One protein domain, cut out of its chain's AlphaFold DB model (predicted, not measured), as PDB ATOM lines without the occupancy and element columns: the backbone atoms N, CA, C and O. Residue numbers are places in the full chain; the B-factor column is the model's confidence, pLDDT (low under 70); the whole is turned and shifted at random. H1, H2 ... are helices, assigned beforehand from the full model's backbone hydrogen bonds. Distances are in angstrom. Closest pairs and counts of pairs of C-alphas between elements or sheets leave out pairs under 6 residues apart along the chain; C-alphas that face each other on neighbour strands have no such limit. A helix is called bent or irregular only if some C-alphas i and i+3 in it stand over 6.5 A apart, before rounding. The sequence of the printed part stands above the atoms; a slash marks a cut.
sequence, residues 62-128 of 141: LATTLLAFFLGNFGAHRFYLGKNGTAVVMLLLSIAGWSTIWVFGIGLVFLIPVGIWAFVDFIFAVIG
ATOM      1  N   LEU A  62      25.921 -56.157  50.396       87.06
ATOM      2  CA  LEU A  62      26.912 -57.184  50.091       87.06
ATOM      3  C   LEU A  62      27.921 -56.697  49.046       87.06
ATOM      4  O   LEU A  62      29.127 -56.762  49.290       87.06
ATOM      5  N   ALA A  63      27.451 -56.125  47.930       87.19
ATOM      6  CA  ALA A  63      28.354 -55.569  46.923       87.19
ATOM      7  C   ALA A  63      29.207 -54.445  47.515       87.19
ATOM      8  O   ALA A  63      30.423 -54.454  47.351       87.19
ATOM      9  N   THR A  64      28.596 -53.521  48.264       87.31
ATOM     10  CA  THR A  64      29.317 -52.410  48.906       87.31
ATOM     11  C   THR A  64      30.395 -52.913  49.875       87.31
ATOM     12  O   THR A  64      31.506 -52.387  49.868       87.31
ATOM     13  N   THR A  65      30.110 -53.950  50.671       87.81
ATOM     14  CA  THR A  65      31.072 -54.548  51.610       87.81
ATOM     15  C   THR A  65      32.198 -55.293  50.905       87.81
ATOM     16  O   THR A  65      33.352 -55.128  51.293       87.81
ATOM     17  N   LEU A  66      31.906 -56.056  49.841       88.88
ATOM     18  CA  LEU A  66      32.949 -56.723  49.054       88.88
ATOM     19  C   LEU A  66      33.844 -55.703  48.348       88.88
ATOM     20  O   LEU A  66      35.065 -55.827  48.384       88.88
ATOM     21  N   LEU A  67      33.251 -54.669  47.748       87.31
ATOM     22  CA  LEU A  67      33.986 -53.581  47.103       87.31
ATOM     23  C   LEU A  67      34.880 -52.838  48.101       87.31
ATOM     24  O   LEU A  67      36.012 -52.508  47.760       87.31
ATOM     25  N   ALA A  68      34.402 -52.605  49.326       87.94
ATOM     26  CA  ALA A  68      35.189 -51.962  50.375       87.94
ATOM     27  C   ALA A  68      36.334 -52.856  50.879       87.94
ATOM     28  O   ALA A  68      37.405 -52.346  51.183       87.94
ATOM     29  N   PHE A  69      36.142 -54.177  50.934       87.12
ATOM     30  CA  PHE A  69      37.183 -55.112  51.367       87.12
ATOM     31  C   PHE A  69      38.282 -55.299  50.310       87.12
ATOM     32  O   PHE A  69      39.463 -55.166  50.616       87.12
ATOM     33  N   PHE A  70      37.907 -55.570  49.056       86.69
ATOM     34  CA  PHE A  70      38.872 -55.874  47.994       86.69
ATOM     35  C   PHE A  70      39.460 -54.623  47.331       86.69
ATOM     36  O   PHE A  70      40.643 -54.589  47.008       86.69
ATOM     37  N   LEU A  71      38.643 -53.590  47.106       85.44
ATOM     38  CA  LEU A  71      39.028 -52.369  46.389       85.44
ATOM     39  C   LEU A  71      38.900 -51.113  47.274       85.44
ATOM     40  O   LEU A  71      38.802 -49.995  46.761       85.44
ATOM     41  N   GLY A  72      38.936 -51.271  48.603       79.19
ATOM     42  CA  GLY A  72      38.810 -50.166  49.559       79.19
ATOM     43  C   GLY A  72      39.873 -49.090  49.370       79.19
ATOM     44  O   GLY A  72      39.540 -47.910  49.284       79.19
ATOM     45  N   ASN A  73      41.135 -49.492  49.189       80.94
ATOM     46  CA  ASN A  73      42.232 -48.562  48.904       80.94
ATOM     47  C   ASN A  73      42.092 -47.859  47.547       80.94
ATOM     48  O   ASN A  73      42.619 -46.770  47.379       80.94
ATOM     49  N   PHE A  74      41.366 -48.421  46.582       83.12
ATOM     50  CA  PHE A  74      41.115 -47.763  45.294       83.12
ATOM     51  C   PHE A  74      39.849 -46.887  45.305       83.12
ATOM     52  O   PHE A  74      39.594 -46.163  44.344       83.12
ATOM     53  N   GLY A  75      39.042 -46.936  46.372       83.44
ATOM     54  CA  GLY A  75      37.809 -46.157  46.500       83.44
ATOM     55  C   GLY A  75      36.629 -46.673  45.665       83.44
ATOM     56  O   GLY A  75      35.657 -45.939  45.461       83.44
ATOM     57  N   ALA A  76      36.668 -47.922  45.185       86.94
ATOM     58  CA  ALA A  76      35.631 -48.482  44.306       86.94
ATOM     59  C   ALA A  76      34.242 -48.541  44.963       86.94
ATOM     60  O   ALA A  76      33.222 -48.323  44.306       86.94
ATOM     61  N   HIS A  77      34.184 -48.763  46.278       87.88
ATOM     62  CA  HIS A  77      32.932 -48.731  47.034       87.88
ATOM     63  C   HIS A  77      32.270 -47.349  46.983       87.88
ATOM     64  O   HIS A  77      31.051 -47.267  46.882       87.88
ATOM     65  N   ARG A  78      33.034 -46.246  46.964       87.44
ATOM     66  CA  ARG A  78      32.471 -44.890  46.819       87.44
ATOM     67  C   ARG A  78      31.970 -44.594  45.408       87.44
ATOM     68  O   ARG A  78      30.963 -43.893  45.278       87.44
ATOM     69  N   PHE A  79      32.617 -45.142  44.378       87.94
ATOM     70  CA  PHE A  79      32.104 -45.091  43.003       87.94
ATOM     71  C   PHE A  79      30.766 -45.823  42.889       87.94
ATOM     72  O   PHE A  79      29.819 -45.298  42.306       87.94
ATOM     73  N   TYR A  80      30.644 -46.987  43.532       84.69
ATOM     74  CA  TYR A  80      29.388 -47.731  43.570       84.69
ATOM     75  C   TYR A  80      28.258 -46.931  44.235       84.69
ATOM     76  O   TYR A  80      27.129 -46.958  43.752       84.69
ATOM     77  N   LEU A  81      28.567 -46.146  45.270       83.88
ATOM     78  CA  LEU A  81      27.642 -45.246  45.978       83.88
ATOM     79  C   LEU A  81      27.342 -43.928  45.238       83.88
ATOM     80  O   LEU A  81      26.759 -43.016  45.822       83.88
ATOM     81  N   GLY A  82      27.815 -43.757  43.999       83.25
ATOM     82  CA  GLY A  82      27.622 -42.527  43.225       83.25
ATOM     83  C   GLY A  82      28.321 -41.290  43.807       83.25
ATOM     84  O   GLY A  82      28.040 -40.164  43.388       83.25
ATOM     85  N   LYS A  83      29.236 -41.467  44.773       85.44
ATOM     86  CA  LYS A  83      29.999 -40.387  45.421       85.44
ATOM     87  C   LYS A  83      31.315 -40.132  44.686       85.44
ATOM     88  O   LYS A  83      32.399 -40.227  45.268       85.44
ATOM     89  N   ASN A  84      31.200 -39.778  43.407       85.31
ATOM     90  CA  ASN A  84      32.320 -39.685  42.465       85.31
ATOM     91  C   ASN A  84      33.426 -38.724  42.930       85.31
ATOM     92  O   ASN A  84      34.594 -39.053  42.790       85.31
ATOM     93  N   GLY A  85      33.082 -37.583  43.540       86.06
ATOM     94  CA  GLY A  85      34.079 -36.610  44.012       86.06
ATOM     95  C   GLY A  85      35.043 -37.209  45.042       86.06
ATOM     96  O   GLY A  85      36.248 -37.254  44.821       86.06
ATOM     97  N   THR A  86      34.510 -37.762  46.135       85.56
ATOM     98  CA  THR A  86      35.332 -38.438  47.156       85.56
ATOM     99  C   THR A  86      36.017 -39.701  46.637       85.56
ATOM    100  O   THR A  86      37.081 -40.055  47.130       85.56
ATOM    101  N   ALA A  87      35.426 -40.381  45.651       86.88
ATOM    102  CA  ALA A  87      36.015 -41.575  45.056       86.88
ATOM    103  C   ALA A  87      37.261 -41.241  44.214       86.88
ATOM    104  O   ALA A  87      38.289 -41.897  44.354       86.88
ATOM    105  N   VAL A  88      37.205 -40.169  43.414       90.06
ATOM    106  CA  VAL A  88      38.349 -39.670  42.633       90.06
ATOM    107  C   VAL A  88      39.471 -39.178  43.545       90.06
ATOM    108  O   VAL A  88      40.628 -39.496  43.295       90.06
ATOM    109  N   VAL A  89      39.146 -38.463  44.627       89.12
ATOM    110  CA  VAL A  89      40.151 -38.030  45.616       89.12
ATOM    111  C   VAL A  89      40.883 -39.230  46.214       89.12
ATOM    112  O   VAL A  89      42.109 -39.229  46.277       89.12
ATOM    113  N   MET A  90      40.145 -40.271  46.606       86.44
ATOM    114  CA  MET A  90      40.733 -41.484  47.174       86.44
ATOM    115  C   MET A  90      41.632 -42.203  46.159       86.44
ATOM    116  O   MET A  90      42.738 -42.601  46.497       86.44
ATOM    117  N   LEU A  91      41.204 -42.287  44.897       89.19
ATOM    118  CA  LEU A  91      41.983 -42.894  43.818       89.19
ATOM    119  C   LEU A  91      43.274 -42.115  43.513       89.19
ATOM    120  O   LEU A  91      44.335 -42.721  43.385       89.19
ATOM    121  N   LEU A  92      43.212 -40.781  43.448       88.31
ATOM    122  CA  LEU A  92      44.393 -39.938  43.231       88.31
ATOM    123  C   LEU A  92      45.381 -40.025  44.396       88.31
ATOM    124  O   LEU A  92      46.579 -40.130  44.154       88.31
ATOM    125  N   LEU A  93      44.895 -40.030  45.642       85.50
ATOM    126  CA  LEU A  93      45.744 -40.207  46.824       85.50
ATOM    127  C   LEU A  93      46.422 -41.579  46.835       85.50
ATOM    128  O   LEU A  93      47.597 -41.669  47.175       85.50
ATOM    129  N   SER A  94      45.720 -42.633  46.418       85.62
ATOM    130  CA  SER A  94      46.296 -43.977  46.329       85.62
ATOM    131  C   SER A  94      47.342 -44.098  45.228       85.62
ATOM    132  O   SER A  94      48.395 -44.686  45.465       85.62
ATOM    133  N   ILE A  95      47.101 -43.506  44.051       86.06
ATOM    134  CA  ILE A  95      48.082 -43.467  42.955       86.06
ATOM    135  C   ILE A  95      49.298 -42.627  43.356       86.06
ATOM    136  O   ILE A  95      50.428 -43.063  43.154       86.06
ATOM    137  N   ALA A  96      49.081 -41.456  43.963       85.19
ATOM    138  CA  ALA A  96      50.151 -40.595  44.457       85.19
ATOM    139  C   ALA A  96      50.946 -41.260  45.592       85.19
ATOM    140  O   ALA A  96      52.167 -41.151  45.635       85.19
ATOM    141  N   GLY A  97      50.287 -41.989  46.494       83.44
ATOM    142  CA  GLY A  97      50.946 -42.758  47.550       83.44
ATOM    143  C   GLY A  97      51.830 -43.871  46.986       83.44
ATOM    144  O   GLY A  97      52.981 -44.013  47.394       83.44
ATOM    145  N   TRP A  98      51.338 -44.613  45.989       80.94
ATOM    146  CA  TRP A  98      52.126 -45.648  45.311       80.94
ATOM    147  C   TRP A  98      53.286 -45.076  44.485       80.94
ATOM    148  O   TRP A  98      54.390 -45.622  44.524       80.94
ATOM    149  N   SER A  99      53.073 -43.963  43.776       80.44
ATOM    150  CA  SER A  99      54.123 -43.321  42.977       80.44
ATOM    151  C   SER A  99      55.208 -42.697  43.857       80.44
ATOM    152  O   SER A  99      56.394 -42.851  43.578       80.44
ATOM    153  N   THR A 100      54.840 -42.060  44.970       77.00
ATOM    154  CA  THR A 100      55.805 -41.468  45.910       77.00
ATOM    155  C   THR A 100      56.562 -42.508  46.734       77.00
ATOM    156  O   THR A 100      57.699 -42.243  47.119       77.00
ATOM    157  N   ILE A 101      56.004 -43.706  46.962       78.62
ATOM    158  CA  ILE A 101      56.772 -44.852  47.485       78.62
ATOM    159  C   ILE A 101      57.886 -45.236  46.514       78.62
ATOM    160  O   ILE A 101      59.033 -45.347  46.938       78.62
ATOM    161  N   TRP A 102      57.564 -45.395  45.228       73.12
ATOM    162  CA  TRP A 102      58.538 -45.799  44.212       73.12
ATOM    163  C   TRP A 102      59.619 -44.747  43.950       73.12
ATOM    164  O   TRP A 102      60.758 -45.109  43.673       73.12
ATOM    165  N   VAL A 103      59.273 -43.459  44.034       72.62
ATOM    166  CA  VAL A 103      60.197 -42.361  43.698       72.62
ATOM    167  C   VAL A 103      60.988 -41.856  44.913       72.62
ATOM    168  O   VAL A 103      62.179 -41.596  44.788       72.62
ATOM    169  N   PHE A 104      60.357 -41.709  46.083       66.75
ATOM    170  CA  PHE A 104      60.951 -41.048  47.259       66.75
ATOM    171  C   PHE A 104      60.995 -41.923  48.525       66.75
ATOM    172  O   PHE A 104      61.511 -41.476  49.546       66.75
ATOM    173  N   GLY A 105      60.431 -43.139  48.519       70.94
ATOM    174  CA  GLY A 105      60.403 -44.031  49.692       70.94
ATOM    175  C   GLY A 105      59.524 -43.559  50.865       70.94
ATOM    176  O   GLY A 105      59.415 -44.256  51.869       70.94
ATOM    177  N   ILE A 106      58.863 -42.399  50.745       71.75
ATOM    178  CA  ILE A 106      58.095 -41.727  51.815       71.75
ATOM    179  C   ILE A 106      56.574 -41.874  51.660       71.75
ATOM    180  O   ILE A 106      55.816 -41.517  52.563       71.75
ATOM    181  N   GLY A 107      56.079 -42.448  50.561       66.81
ATOM    182  CA  GLY A 107      54.636 -42.483  50.285       66.81
ATOM    183  C   GLY A 107      53.775 -43.276  51.288       66.81
ATOM    184  O   GLY A 107      52.548 -43.175  51.240       66.81
ATOM    185  N   LEU A 108      54.373 -43.964  52.274       69.44
ATOM    186  CA  LEU A 108      53.659 -44.461  53.461       69.44
ATOM    187  C   LEU A 108      52.892 -43.352  54.200       69.44
ATOM    188  O   LEU A 108      51.804 -43.612  54.711       69.44
ATOM    189  N   VAL A 109      53.387 -42.109  54.190       79.19
ATOM    190  CA  VAL A 109      52.692 -40.955  54.790       79.19
ATOM    191  C   VAL A 109      51.325 -40.711  54.140       79.19
ATOM    192  O   VAL A 109      50.385 -40.317  54.825       79.19
ATOM    193  N   PHE A 110      51.182 -40.993  52.842       75.88
ATOM    194  CA  PHE A 110      49.917 -40.842  52.117       75.88
ATOM    195  C   PHE A 110      49.043 -42.102  52.177       75.88
ATOM    196  O   PHE A 110      47.819 -41.990  52.219       75.88
ATOM    197  N   LEU A 111      49.640 -43.297  52.238       78.56
ATOM    198  CA  LEU A 111      48.882 -44.551  52.302       78.56
ATOM    199  C   LEU A 111      48.276 -44.839  53.683       78.56
ATOM    200  O   LEU A 111      47.204 -45.437  53.740       78.56
ATOM    201  N   ILE A 112      48.904 -44.410  54.785       82.94
ATOM    202  CA  ILE A 112      48.369 -44.648  56.139       82.94
ATOM    203  C   ILE A 112      46.989 -43.980  56.328       82.94
ATOM    204  O   ILE A 112      46.044 -44.686  56.692       82.94
ATOM    205  N   PRO A 113      46.796 -42.674  56.033       86.19
ATOM    206  CA  PRO A 113      45.482 -42.037  56.132       86.19
ATOM    207  C   PRO A 113      44.433 -42.673  55.214       86.19
ATOM    208  O   PRO A 113      43.285 -42.845  55.621       86.19
ATOM    209  N   VAL A 114      44.820 -43.057  53.992       85.25
ATOM    210  CA  VAL A 114      43.913 -43.711  53.034       85.25
ATOM    211  C   VAL A 114      43.493 -45.096  53.524       85.25
ATOM    212  O   VAL A 114      42.315 -45.436  53.432       85.25
ATOM    213  N   GLY A 115      44.414 -45.865  54.109       85.25
ATOM    214  CA  GLY A 115      44.119 -47.167  54.702       85.25
ATOM    215  C   GLY A 115      43.167 -47.065  55.894       85.25
ATOM    216  O   GLY A 115      42.186 -47.806  55.960       85.25
ATOM    217  N   ILE A 116      43.386 -46.096  56.795       89.38
ATOM    218  CA  ILE A 116      42.461 -45.818  57.909       89.38
ATOM    219  C   ILE A 116      41.082 -45.437  57.363       89.38
ATOM    220  O   ILE A 116      40.063 -45.942  57.832       89.38
ATOM    221  N   TRP A 117      41.038 -44.586  56.338       89.44
ATOM    222  CA  TRP A 117      39.784 -44.186  55.711       89.44
ATOM    223  C   TRP A 117      39.044 -45.380  55.092       89.44
ATOM    224  O   TRP A 117      37.853 -45.558  55.348       89.44
ATOM    225  N   ALA A 118      39.738 -46.233  54.333       87.00
ATOM    226  CA  ALA A 118      39.169 -47.448  53.753       87.00
ATOM    227  C   ALA A 118      38.617 -48.394  54.831       87.00
ATOM    228  O   ALA A 118      37.527 -48.943  54.674       87.00
ATOM    229  N   PHE A 119      39.328 -48.534  55.951       89.50
ATOM    230  CA  PHE A 119      38.914 -49.377  57.068       89.50
ATOM    231  C   PHE A 119      37.656 -48.852  57.776       89.50
ATOM    232  O   PHE A 119      36.717 -49.608  58.026       89.50
ATOM    233  N   VAL A 120      37.592 -47.545  58.047       90.38
ATOM    234  CA  VAL A 120      36.397 -46.904  58.625       90.38
ATOM    235  C   VAL A 120      35.190 -47.069  57.698       90.38
ATOM    236  O   VAL A 120      34.092 -47.407  58.144       90.38
ATOM    237  N   ASP A 121      35.391 -46.885  56.396       86.44
ATOM    238  CA  ASP A 121      34.347 -47.083  55.395       86.44
ATOM    239  C   ASP A 121      33.873 -48.542  55.315       86.44
ATOM    240  O   ASP A 121      32.673 -48.785  55.171       86.44
ATOM    241  N   PHE A 122      34.783 -49.511  55.451       89.19
ATOM    242  CA  PHE A 122      34.442 -50.930  55.534       89.19
ATOM    243  C   PHE A 122      33.549 -51.221  56.748       89.19
ATOM    244  O   PHE A 122      32.492 -51.838  56.596       89.19
ATOM    245  N   ILE A 123      33.899 -50.698  57.929       90.00
ATOM    246  CA  ILE A 123      33.070 -50.825  59.138       90.00
ATOM    247  C   ILE A 123      31.672 -50.242  58.891       90.00
ATOM    248  O   ILE A 123      30.663 -50.900  59.155       90.00
ATOM    249  N   PHE A 124      31.573 -49.035  58.328       87.50
ATOM    250  CA  PHE A 124      30.269 -48.434  58.038       87.50
ATOM    251  C   PHE A 124      29.461 -49.203  56.990       87.50
ATOM    252  O   PHE A 124      28.228 -49.233  57.087       87.50
ATOM    253  N   ALA A 125      30.120 -49.828  56.011       86.75
ATOM    254  CA  ALA A 125      29.468 -50.676  55.022       86.75
ATOM    255  C   ALA A 125      28.851 -51.923  55.674       86.75
ATOM    256  O   ALA A 125      27.691 -52.232  55.402       86.75
ATOM    257  N   VAL A 126      29.572 -52.580  56.591       86.75
ATOM    258  CA  VAL A 126      29.088 -53.768  57.320       86.75
ATOM    259  C   VAL A 126      27.921 -53.423  58.247       86.75
ATOM    260  O   VAL A 126      26.907 -54.124  58.254       86.75
ATOM    261  N   ILE A 127      28.018 -52.306  58.978       85.44
ATOM    262  CA  ILE A 127      26.950 -51.830  59.875       85.44
ATOM    263  C   ILE A 127      25.713 -51.367  59.071       85.44
ATOM    264  O   ILE A 127      24.610 -51.288  59.607       85.44
ATOM    265  N   GLY A 128      25.852 -51.078  57.770       77.88
ATOM    266  CA  GLY A 128      24.758 -50.566  56.936       77.88
ATOM    267  C   GLY A 128      24.425 -49.100  57.203       77.88
ATOM    268  O   GLY A 128      23.316 -48.644  56.934       77.88
TER     269      GLY A 128
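What this domain is: This is residues 62 to 128 of the 141 residues of an uncharacterized protein of Dehalococcoidia bacterium CG2_30_46_19 (UniProt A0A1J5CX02). Two long helices, H3 and H4, make a hairpin that opens as a narrow V from its tight link, and the two earlier helices fill the wide end. H1 runs side by side with H4, and little H2 sits between H1 and the beginning of H3. The printed part has 67 residues with four named helices, in the order H1, H2, H3, H4, and no named strand; the class is all helix. It is compact, with a radius of gyration of the C-alphas of 12.1 A, yet elongated, spanning 38 by 20 by 15 A.

Where its parts are: H1 is residues 62 to 74, 17.7 A long, from C-alpha 62 at (26.912, -57.184, 50.091). It is irregular: C-alphas 70 and 73 are 8.1 A apart. H2 is residues 76 to 80. H3, the longest helix, is residues 84 to 104, 29.1 A. H4 is residues 108 to 127, 28.4 A, ending at C-alpha 127 at (26.950, -51.830, 59.875).

How they stand to each other: H1 touches H4 at a shallow tilt of 5 degrees, opposite ways; the closest C-alphas, of Gly 72 and Ala 118, are 5.0 A apart. H1 touches H2, closest at the C-alphas of Leu 67 and His 77, 5.0 A. H2 touches residues 84 to 87 of H3, closest at the C-alphas of Arg 78 and Ala 87, 5.2 A. The hairpin H3 and H4 touch, closest at the C-alphas of Gly 97 and Phe 110, 5.1 A; H4 does this with residues 108 to 114 alone. Every O i to N i+4 pair is within hydrogen-bond range in H2 and H3, against 7 of 9 in H1 and 14 of 16 in H4.

The domain as a whole: The C-alphas farthest apart, of Val 103 and Gly 128, are 38.7 A apart. The printed part has no cut, and its three links are tight. Residues 104 and 107 to 108 have pLDDT under 70.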